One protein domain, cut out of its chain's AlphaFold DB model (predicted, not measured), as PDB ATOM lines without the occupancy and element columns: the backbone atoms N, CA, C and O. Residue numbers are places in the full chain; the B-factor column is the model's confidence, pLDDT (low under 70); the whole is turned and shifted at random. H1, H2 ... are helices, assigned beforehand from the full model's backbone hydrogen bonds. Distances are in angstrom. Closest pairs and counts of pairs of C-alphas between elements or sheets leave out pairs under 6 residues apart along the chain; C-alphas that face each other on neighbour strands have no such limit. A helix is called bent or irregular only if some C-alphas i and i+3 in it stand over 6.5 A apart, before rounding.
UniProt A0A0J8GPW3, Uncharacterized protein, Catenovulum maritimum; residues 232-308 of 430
ATOM      1  N   TRP A 232      42.413  20.400  54.915       70.50
ATOM      2  CA  TRP A 232      42.569  19.294  53.969       70.50
ATOM      3  C   TRP A 232      41.337  18.377  53.964       70.50
ATOM      4  O   TRP A 232      40.883  17.977  52.903       70.50
ATOM      5  N   TYR A 233      40.749  18.115  55.136       65.25
ATOM      6  CA  TYR A 233      39.583  17.241  55.281       65.25
ATOM      7  C   TYR A 233      38.373  17.706  54.453       65.25
ATOM      8  O   TYR A 233      37.712  16.892  53.813       65.25
ATOM      9  N   LEU A 234      38.103  19.015  54.412       67.81
ATOM     10  CA  LEU A 234      37.030  19.546  53.572       67.81
ATOM     11  C   LEU A 234      37.345  19.346  52.083       67.81
ATOM     12  O   LEU A 234      36.494  18.852  51.353       67.81
ATOM     13  N   SER A 235      38.565  19.672  51.641       75.81
ATOM     14  CA  SER A 235      38.999  19.459  50.247       75.81
ATOM     15  C   SER A 235      38.932  17.979  49.849       75.81
ATOM     16  O   SER A 235      38.429  17.667  48.774       75.81
ATOM     17  N   HIS A 236      39.343  17.080  50.746       81.94
ATOM     18  CA  HIS A 236      39.259  15.630  50.593       81.94
ATOM     19  C   HIS A 236      37.817  15.168  50.375       81.94
ATOM     20  O   HIS A 236      37.509  14.596  49.336       81.94
ATOM     21  N   ASN A 237      36.904  15.471  51.300       76.31
ATOM     22  CA  ASN A 237      35.512  15.029  51.184       76.31
ATOM     23  C   ASN A 237      34.833  15.523  49.905       76.31
ATOM     24  O   ASN A 237      34.107  14.768  49.262       76.31
ATOM     25  N   TRP A 238      35.076  16.783  49.537       80.19
ATOM     26  CA  TRP A 238      34.524  17.350  48.311       80.19
ATOM     27  C   TRP A 238      35.117  16.712  47.063       80.19
ATOM     28  O   TRP A 238      34.371  16.436  46.129       80.19
ATOM     29  N   PHE A 239      36.423  16.435  47.055       88.25
ATOM     30  CA  PHE A 239      37.051  15.711  45.959       88.25
ATOM     31  C   PHE A 239      36.425  14.331  45.774       88.25
ATOM     32  O   PHE A 239      35.920  14.060  44.695       88.25
ATOM     33  N   TYR A 240      36.413  13.484  46.806       83.94
ATOM     34  CA  TYR A 240      35.922  12.112  46.661       83.94
ATOM     35  C   TYR A 240      34.426  12.069  46.331       83.94
ATOM     36  O   TYR A 240      34.029  11.296  45.467       83.94
ATOM     37  N   GLY A 241      33.610  12.955  46.916       79.94
ATOM     38  CA  GLY A 241      32.193  13.060  46.550       79.94
ATOM     39  C   GLY A 241      31.967  13.522  45.104       79.94
ATOM     40  O   GLY A 241      31.039  13.064  44.447       79.94
ATOM     41  N   ALA A 242      32.820  14.408  44.582       86.00
ATOM     42  CA  ALA A 242      32.762  14.825  43.183       86.00
ATOM     43  C   ALA A 242      33.339  13.762  42.235       86.00
ATOM     44  O   ALA A 242      32.826  13.588  41.136       86.00
ATOM     45  N   ALA A 243      34.368  13.028  42.654       88.06
ATOM     46  CA  ALA A 243      35.034  12.014  41.846       88.06
ATOM     47  C   ALA A 243      34.205  10.725  41.710       88.06
ATOM     48  O   ALA A 243      34.394   9.986  40.753       88.06
ATOM     49  N   GLU A 244      33.242  10.480  42.605       84.50
ATOM     50  CA  GLU A 244      32.195   9.466  42.393       84.50
ATOM     51  C   GLU A 244      31.323   9.783  41.165       84.50
ATOM     52  O   GLU A 244      30.884   8.871  40.468       84.50
ATOM     53  N   LYS A 245      31.086  11.072  40.890       86.31
ATOM     54  CA  LYS A 245      30.273  11.557  39.760       86.31
ATOM     55  C   LYS A 245      31.119  11.784  38.502       86.31
ATOM     56  O   LYS A 245      30.676  11.496  37.397       86.31
ATOM     57  N   TYR A 246      32.344  12.273  38.689       91.69
ATOM     58  CA  TYR A 246      33.271  12.692  37.638       91.69
ATOM     59  C   TYR A 246      34.649  12.029  37.797       91.69
ATOM     60  O   TYR A 246      35.650  12.732  37.973       91.69
ATOM     61  N   PRO A 247      34.742  10.685  37.739       87.31
ATOM     62  CA  PRO A 247      35.991   9.962  38.008       87.31
ATOM     63  C   PRO A 247      37.106  10.296  37.009       87.31
ATOM     64  O   PRO A 247      38.285  10.194  37.337       87.31
ATOM     65  N   ASN A 248      36.732  10.746  35.809       89.88
ATOM     66  CA  ASN A 248      37.658  11.115  34.741       89.88
ATOM     67  C   ASN A 248      37.879  12.629  34.609       89.88
ATOM     68  O   ASN A 248      38.555  13.045  33.673       89.88
ATOM     69  N   SER A 249      37.352  13.458  35.521       94.00
ATOM     70  CA  SER A 249      37.567  14.907  35.431       94.00
ATOM     71  C   SER A 249      39.026  15.256  35.712       94.00
ATOM     72  O   SER A 249      39.512  15.193  36.852       94.00
ATOM     73  N   ARG A 250      39.727  15.704  34.667       93.56
ATOM     74  CA  ARG A 250      41.125  16.137  34.767       93.56
ATOM     75  C   ARG A 250      41.251  17.356  35.664       93.56
ATOM     76  O   ARG A 250      42.177  17.440  36.477       93.56
ATOM     77  N   HIS A 251      40.308  18.289  35.576       92.88
ATOM     78  CA  HIS A 251      40.331  19.502  36.379       92.88
ATOM     79  C   HIS A 251      40.090  19.234  37.864       92.88
ATOM     80  O   HIS A 251      40.705  19.905  38.703       92.88
ATOM     81  N   LEU A 252      39.234  18.270  38.206       93.38
ATOM     82  CA  LEU A 252      38.981  17.875  39.587       93.38
ATOM     83  C   LEU A 252      40.212  17.188  40.199       93.38
ATOM     84  O   LEU A 252      40.657  17.582  41.282       93.38
ATOM     85  N   ILE A 253      40.806  16.234  39.472       94.19
ATOM     86  CA  ILE A 253      42.029  15.519  39.866       94.19
ATOM     87  C   ILE A 253      43.184  16.499  40.080       94.19
ATOM     88  O   ILE A 253      43.777  16.520  41.160       94.19
ATOM     89  N   LYS A 254      43.474  17.369  39.103       92.06
ATOM     90  CA  LYS A 254      44.570  18.352  39.205       92.06
ATOM     91  C   LYS A 254      44.341  19.348  40.338       92.06
ATOM     92  O   LYS A 254      45.278  19.708  41.051       92.06
ATOM     93  N   THR A 255      43.094  19.767  40.543       90.31
ATOM     94  CA  THR A 255      42.735  20.651  41.657       90.31
ATOM     95  C   THR A 255      43.049  20.001  42.997       90.31
ATOM     96  O   THR A 255      43.703  20.631  43.832       90.31
ATOM     97  N   TYR A 256      42.614  18.758  43.204       92.00
ATOM     98  CA  TYR A 256      42.868  18.055  44.454       92.00
ATOM     99  C   TYR A 256      44.352  17.737  44.632       92.00
ATOM    100  O   TYR A 256      44.898  18.037  45.686       92.00
ATOM    101  N   ALA A 257      45.047  17.279  43.585       90.88
ATOM    102  CA  ALA A 257      46.501  17.111  43.603       90.88
ATOM    103  C   ALA A 257      47.199  18.385  44.107       90.88
ATOM    104  O   ALA A 257      48.031  18.336  45.011       90.88
ATOM    105  N   SER A 258      46.787  19.546  43.586       86.94
ATOM    106  CA  SER A 258      47.354  20.829  43.990       86.94
ATOM    107  C   SER A 258      47.105  21.181  45.452       86.94
ATOM    108  O   SER A 258      47.910  21.906  46.023       86.94
ATOM    109  N   SER A 259      46.032  20.693  46.088       84.81
ATOM    110  CA  SER A 259      45.792  20.934  47.517       84.81
ATOM    111  C   SER A 259      46.731  20.118  48.410       84.81
ATOM    112  O   SER A 259      46.940  20.482  49.567       84.81
ATOM    113  N   LEU A 260      47.349  19.069  47.859       84.94
ATOM    114  CA  LEU A 260      48.280  18.185  48.553       84.94
ATOM    115  C   LEU A 260      49.742  18.624  48.436       84.94
ATOM    116  O   LEU A 260      50.618  17.933  48.955       84.94
ATOM    117  N   TYR A 261      50.047  19.748  47.782       82.12
ATOM    118  CA  TYR A 261      51.431  20.221  47.725       82.12
ATOM    119  C   TYR A 261      51.918  20.678  49.103       82.12
ATOM    120  O   TYR A 261      51.237  21.405  49.832       82.12
ATOM    121  N   THR A 262      53.161  20.321  49.416       73.12
ATOM    122  CA  THR A 262      53.885  20.668  50.648       73.12
ATOM    123  C   THR A 262      53.834  22.164  50.960       73.12
ATOM    124  O   THR A 262      53.613  22.576  52.101       73.12
ATOM    125  N   ARG A 263      53.948  23.003  49.923       72.31
ATOM    126  CA  ARG A 263      53.862  24.469  50.025       72.31
ATOM    127  C   ARG A 263      52.555  24.961  50.664       72.31
ATOM    128  O   ARG A 263      52.532  26.042  51.258       72.31
ATOM    129  N   TRP A 264      51.489  24.171  50.559       71.69
ATOM    130  CA  TRP A 264      50.159  24.466  51.091       71.69
ATOM    131  C   TRP A 264      49.815  23.660  52.349       71.69
ATOM    132  O   TRP A 264      48.687  23.743  52.826       71.69
ATOM    133  N   GLY A 265      50.776  22.919  52.911       70.94
ATOM    134  CA  GLY A 265      50.573  22.088  54.099       70.94
ATOM    135  C   GLY A 265      50.102  20.662  53.805       70.94
ATOM    136  O   GLY A 265      49.677  19.970  54.732       70.94
ATOM    137  N   GLY A 266      50.173  20.218  52.545       75.50
ATOM    138  CA  GLY A 266      49.948  18.820  52.191       75.50
ATOM    139  C   GLY A 266      51.021  17.898  52.779       75.50
ATOM    140  O   GLY A 266      52.186  18.280  52.902       75.50
ATOM    141  N   LYS A 267      50.613  16.689  53.177       73.62
ATOM    142  CA  LYS A 267      51.471  15.673  53.812       73.62
ATOM    143  C   LYS A 267      51.705  14.489  52.879       73.62
ATOM    144  O   LYS A 267      50.807  14.132  52.121       73.62
ATOM    145  N   GLN A 268      52.845  13.811  53.031       70.81
ATOM    146  CA  GLN A 268      53.191  12.636  52.220       70.81
ATOM    147  C   GLN A 268      52.093  11.566  52.240       70.81
ATOM    148  O   GLN A 268      51.581  11.201  51.190       70.81
ATOM    149  N   VAL A 269      51.612  11.189  53.428       68.69
ATOM    150  CA  VAL A 269      50.557  10.167  53.574       68.69
ATOM    151  C   VAL A 269      49.277  10.530  52.801       68.69
ATOM    152  O   VAL A 269      48.578   9.651  52.302       68.69
ATOM    153  N   GLN A 270      48.943  11.820  52.675       77.81
ATOM    154  CA  GLN A 270      47.752  12.256  51.931       77.81
ATOM    155  C   GLN A 270      47.934  12.070  50.425       77.81
ATOM    156  O   GLN A 270      46.974  11.759  49.722       77.81
ATOM    157  N   ARG A 271      49.160  12.261  49.937       76.31
ATOM    158  CA  ARG A 271      49.511  12.019  48.539       76.31
ATOM    159  C   ARG A 271      49.569  10.544  48.244       76.31
ATOM    160  O   ARG A 271      48.986  10.152  47.251       76.31
ATOM    161  N   ASP A 272      50.168   9.742  49.115       70.31
ATOM    162  CA  ASP A 272      50.212   8.289  48.940       70.31
ATOM    163  C   ASP A 272      48.788   7.720  48.837       70.31
ATOM    164  O   ASP A 272      48.486   6.954  47.923       70.31
ATOM    165  N   LEU A 273      47.870   8.181  49.699       74.75
ATOM    166  CA  LEU A 273      46.445   7.843  49.593       74.75
ATOM    167  C   LEU A 273      45.838   8.257  48.249       74.75
ATOM    168  O   LEU A 273      45.054   7.509  47.666       74.75
ATOM    169  N   PHE A 274      46.154   9.459  47.777       84.81
ATOM    170  CA  PHE A 274      45.621   9.962  46.522       84.81
ATOM    171  C   PHE A 274      46.201   9.228  45.307       84.81
ATOM    172  O   PHE A 274      45.449   8.852  44.417       84.81
ATOM    173  N   LEU A 275      47.504   8.945  45.292       75.38
ATOM    174  CA  LEU A 275      48.168   8.155  44.257       75.38
ATOM    175  C   LEU A 275      47.606   6.729  44.210       75.38
ATOM    176  O   LEU A 275      47.346   6.220  43.125       75.38
ATOM    177  N   ASN A 276      47.331   6.118  45.367       73.19
ATOM    178  CA  ASN A 276      46.644   4.827  45.434       73.19
ATOM    179  C   ASN A 276      45.194   4.907  44.928       73.19
ATOM    180  O   ASN A 276      44.707   3.995  44.271       73.19
ATOM    181  N   TYR A 277      44.484   6.005  45.198       82.62
ATOM    182  CA  TYR A 277      43.172   6.221  44.590       82.62
ATOM    183  C   TYR A 277      43.270   6.307  43.059       82.62
ATOM    184  O   TYR A 277      42.481   5.659  42.368       82.62
ATOM    185  N   LEU A 278      44.236   7.067  42.529       79.00
ATOM    186  CA  LEU A 278      44.436   7.223  41.089       79.00
ATOM    187  C   LEU A 278      44.835   5.907  40.423       79.00
ATOM    188  O   LEU A 278      44.296   5.600  39.370       79.00
ATOM    189  N   SER A 279      45.706   5.094  41.026       72.62
ATOM    190  CA  SER A 279      46.102   3.807  40.435       72.62
ATOM    191  C   SER A 279      44.917   2.860  40.215       72.62
ATOM    192  O   SER A 279      44.933   2.082  39.265       72.62
ATOM    193  N   ILE A 280      43.880   2.962  41.054       75.94
ATOM    194  CA  ILE A 280      42.661   2.149  40.969       75.94
ATOM    195  C   ILE A 280      41.612   2.790  40.048       75.94
ATOM    196  O   ILE A 280      40.987   2.090  39.258       75.94
ATOM    197  N   ASN A 281      41.394   4.105  40.157       80.38
ATOM    198  CA  ASN A 281      40.207   4.761  39.589       80.38
ATOM    199  C   ASN A 281      40.501   5.671  38.387       80.38
ATOM    200  O   ASN A 281      39.596   5.958  37.613       80.38
ATOM    201  N   ALA A 282      41.739   6.144  38.233       86.06
ATOM    202  CA  ALA A 282      42.130   7.118  37.212       86.06
ATOM    203  C   ALA A 282      43.622   6.974  36.862       86.06
ATOM    204  O   ALA A 282      44.400   7.928  36.950       86.06
ATOM    205  N   SER A 283      44.042   5.758  36.497       81.81
ATOM    206  CA  SER A 283      45.461   5.415  36.298       81.81
ATOM    207  C   SER A 283      46.122   6.253  35.202       81.81
ATOM    208  O   SER A 283      47.312   6.553  35.288       81.81
ATOM    209  N   TRP A 284      45.331   6.716  34.232       87.69
ATOM    210  CA  TRP A 284      45.742   7.644  33.179       87.69
ATOM    211  C   TRP A 284      46.299   8.970  33.724       87.69
ATOM    212  O   TRP A 284      47.187   9.555  33.110       87.69
ATOM    213  N   ALA A 285      45.822   9.439  34.882       87.38
ATOM    214  CA  ALA A 285      46.246  10.707  35.472       87.38
ATOM    215  C   ALA A 285      47.518  10.577  36.324       87.38
ATOM    216  O   ALA A 285      48.125  11.584  36.698       87.38
ATOM    217  N   LEU A 286      47.919   9.347  36.657       77.00
ATOM    218  CA  LEU A 286      49.003   9.075  37.597       77.00
ATOM    219  C   LEU A 286      50.352   9.674  37.150       77.00
ATOM    220  O   LEU A 286      50.972  10.347  37.979       77.00
ATOM    221  N   PRO A 287      50.803   9.530  35.881       81.44
ATOM    222  CA  PRO A 287      52.078  10.103  35.444       81.44
ATOM    223  C   PRO A 287      52.114  11.629  35.583       81.44
ATOM    224  O   PRO A 287      53.055  12.174  36.156       81.44
ATOM    225  N   GLU A 288      51.052  12.311  35.143       86.50
ATOM    226  CA  GLU A 288      50.942  13.772  35.218       86.50
ATOM    227  C   GLU A 288      50.914  14.266  36.675       86.50
ATOM    228  O   GLU A 288      51.520  15.284  37.016       86.50
ATOM    229  N   VAL A 289      50.209  13.565  37.566       83.69
ATOM    230  CA  VAL A 289      50.143  13.942  38.985       83.69
ATOM    231  C   VAL A 289      51.495  13.750  39.675       83.69
ATOM    232  O   VAL A 289      51.913  14.638  40.419       83.69
ATOM    233  N   ILE A 290      52.200  12.648  39.399       75.81
ATOM    234  CA  ILE A 290      53.547  12.389  39.932       75.81
ATOM    235  C   ILE A 290      54.537  13.448  39.441       75.81
ATOM    236  O   ILE A 290      55.282  14.009  40.243       75.81
ATOM    237  N   GLU A 291      54.522  13.768  38.145       79.00
ATOM    238  CA  GLU A 291      55.376  14.815  37.576       79.00
ATOM    239  C   GLU A 291      55.144  16.162  38.274       79.00
ATOM    240  O   GLU A 291      56.093  16.841  38.675       79.00
ATOM    241  N   ASN A 292      53.879  16.530  38.492       81.31
ATOM    242  CA  ASN A 292      53.540  17.762  39.194       81.31
ATOM    243  C   ASN A 292      54.004  17.753  40.657       81.31
ATOM    244  O   ASN A 292      54.528  18.766  41.122       81.31
ATOM    245  N   PHE A 293      53.843  16.646  41.385       78.75
ATOM    246  CA  PHE A 293      54.393  16.519  42.737       78.75
ATOM    247  C   PHE A 293      55.905  16.749  42.737       78.75
ATOM    248  O   PHE A 293      56.379  17.660  43.415       78.75
ATOM    249  N   ASN A 294      56.642  16.063  41.863       74.25
ATOM    250  CA  ASN A 294      58.090  16.229  41.741       74.25
ATOM    251  C   ASN A 294      58.492  17.681  41.418       74.25
ATOM    252  O   ASN A 294      59.425  18.215  42.016       74.25
ATOM    253  N   LYS A 295      57.757  18.358  40.526       72.81
ATOM    254  CA  LYS A 295      58.014  19.756  40.142       72.81
ATOM    255  C   LYS A 295      57.864  20.740  41.304       72.81
ATOM    256  O   LYS A 295      58.658  21.671  41.426       72.81
ATOM    257  N   TYR A 296      56.837  20.576  42.135       66.00
ATOM    258  CA  TYR A 296      56.521  21.516  43.221       66.00
ATOM    259  C   TYR A 296      57.171  21.150  44.565       66.00
ATOM    260  O   TYR A 296      56.923  21.820  45.573       66.00
ATOM    261  N   GLU A 297      58.013  20.117  44.581       63.31
ATOM    262  CA  GLU A 297      58.669  19.582  45.778       63.31
ATOM    263  C   GLU A 297      60.157  19.854  45.855       63.31
ATOM    264  O   GLU A 297      60.802  19.417  46.796       63.31
ATOM    265  N   ILE A 298      60.697  20.628  44.926       56.50
ATOM    266  CA  ILE A 298      62.072  21.097  45.000       56.50
ATOM    267  C   ILE A 298      62.063  22.444  45.725       56.50
ATOM    268  O   ILE A 298      61.349  23.376  45.342       56.50
ATOM    269  N   ASN A 299      62.835  22.553  46.803       52.53
ATOM    270  CA  ASN A 299      63.124  23.825  47.444       52.53
ATOM    271  C   ASN A 299      63.808  24.724  46.407       52.53
ATOM    272  O   ASN A 299      64.878  24.398  45.906       52.53
ATOM    273  N   THR A 300      63.186  25.848  46.056       47.84
ATOM    274  CA  THR A 300      63.696  26.739  45.002       47.84
ATOM    275  C   THR A 300      65.033  27.378  45.361       47.84
ATOM    276  O   THR A 300      65.781  27.745  44.460       47.84
ATOM    277  N   ASP A 301      65.330  27.483  46.657       45.00
ATOM    278  CA  ASP A 301      66.517  28.161  47.168       45.00
ATOM    279  C   ASP A 301      67.681  27.167  47.331       45.00
ATOM    280  O   ASP A 301      68.823  27.507  47.038       45.00
ATOM    281  N   THR A 302      67.398  25.923  47.746       52.12
ATOM    282  CA  THR A 302      68.435  24.895  47.985       52.12
ATOM    283  C   THR A 302      68.531  23.830  46.893       52.12
ATOM    284  O   THR A 302      69.474  23.048  46.887       52.12
ATOM    285  N   LYS A 303      67.569  23.780  45.964       53.31
ATOM    286  CA  LYS A 303      67.373  22.702  44.975       53.31
ATOM    287  C   LYS A 303      67.206  21.294  45.571       53.31
ATOM    288  O   LYS A 303      67.196  20.320  44.824       53.31
ATOM    289  N   GLU A 304      67.030  21.170  46.884       41.97
ATOM    290  CA  GLU A 304      66.798  19.885  47.547       41.97
ATOM    291  C   GLU A 304      65.308  19.510  47.538       41.97
ATOM    292  O   GLU A 304      64.453  20.403  47.569       41.97
ATOM    293  N   PRO A 305      64.959  18.212  47.551       46.12
ATOM    294  CA  PRO A 305      63.593  17.782  47.816       46.12
ATOM    295  C   PRO A 305      63.129  18.323  49.177       46.12
ATOM    296  O   PRO A 305      63.780  18.114  50.196       46.12
ATOM    297  N   LEU A 306      61.958  18.962  49.226       50.44
ATOM    298  CA  LEU A 306      61.282  19.420  50.449       50.44
ATOM    299  C   LEU A 306      60.911  18.258  51.395       50.44
ATOM    300  O   LEU A 306      60.415  18.499  52.495       50.44
ATOM    301  N   PHE A 307      61.160  17.014  50.977       47.38
ATOM    302  CA  PHE A 307      61.091  15.802  51.786       47.38
ATOM    303  C   PHE A 307      62.482  15.350  52.221       47.38
ATOM    304  O   PHE A 307      62.905  14.232  51.943       47.38
ATOM    305  N   THR A 308      63.193  16.205  52.948       33.66
ATOM    306  CA  THR A 308      64.206  15.725  53.886       33.66
ATOM    307  C   THR A 308      63.495  15.285  55.174       33.66
ATOM    308  O   THR A 308      62.768  16.083  55.782       33.66
TER     309      THR A 308
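What this domain is: This is residues 232 to 308 of the 430 residues of an uncharacterized protein of Catenovulum maritimum (UniProt A0A0J8GPW3). The two longest helices, H3 and H4, make a hairpin, and H2 joins them in a three-cornered up-and-down bundle, in which each helix runs against the one before it. H1 packs on H2 as the other arm of a second hairpin, and a tail without a named element, residues 297 to 308, carries the chain on beyond H4. The printed part has 77 residues with four named helices, in the order H1, H2, H3, H4, and no named strand; its class is all helix. The whole is compact, with a radius of gyration of the C-alphas of 12.6 A, yet elongated in outline, with spans of 41 by 25 by 19 A.

How they stand to each other: Start with H3, residues 268 to 281, and H4, residues 283 to 296, a helical hairpin that runs opposite ways at a shallow tilt of 24 degrees. They touch through residues 275 to 279 of H3 and 285 to 286 of H4 alone; the closest C-alphas, of Leu 278 and Leu 286, are 6.0 A apart. Now look at H2, residues 250 to 259. It touches H4, with the C-alphas of Ala 257 and Val 289 closest at 6.7 A. H2 and H4 run the same way at a steep tilt of 36 degrees, only just beyond shallow. H2 and H3 are close but not clearly touching: their closest C-alphas, of Ala 257 and Arg 271, are 7.7 A apart. Farther out, H1, residues 232 to 243, makes a hairpin with H2, opposite ways at a shallow tilt of 11 degrees; the closest C-alphas, of Phe 239 and Tyr 256, are 6.4 A apart. H1 and H3 are near each other, while H1 and H4 are apart. The helix packing is mostly aligned, but only just: 2 of 3 touching pairs are at a shallow tilt. In H1, H2 and H3 every O i to N i+4 pair is within hydrogen-bond range; in H4 it is 8 of 10.

Where its parts are: Find C-alpha 268 at (53.191, 12.636, 52.220); from there H3 runs 19.8 A to C-alpha 281. H4 covers 20.7 A and ends at C-alpha 296, at (56.521, 21.516, 43.221); it is irregular, with C-alphas 284 and 287 7.2 A apart. H1 begins at C-alpha 232, at (42.569, 19.294, 53.969), and is 16.0 A long; H2 is 14.4 A long.

The domain as a whole: The two C-alphas farthest apart, of Lys 245 and Thr 302, are 41.3 A apart. The printed part has no cut. The link from H3 to H4 is tight, those from H1 to H2 and H2 to H3 are short. The mean pLDDT of the printed part is 75.9; look for values under 70 at residues 233 to 234, at residue 269 and at residues 296 to 308.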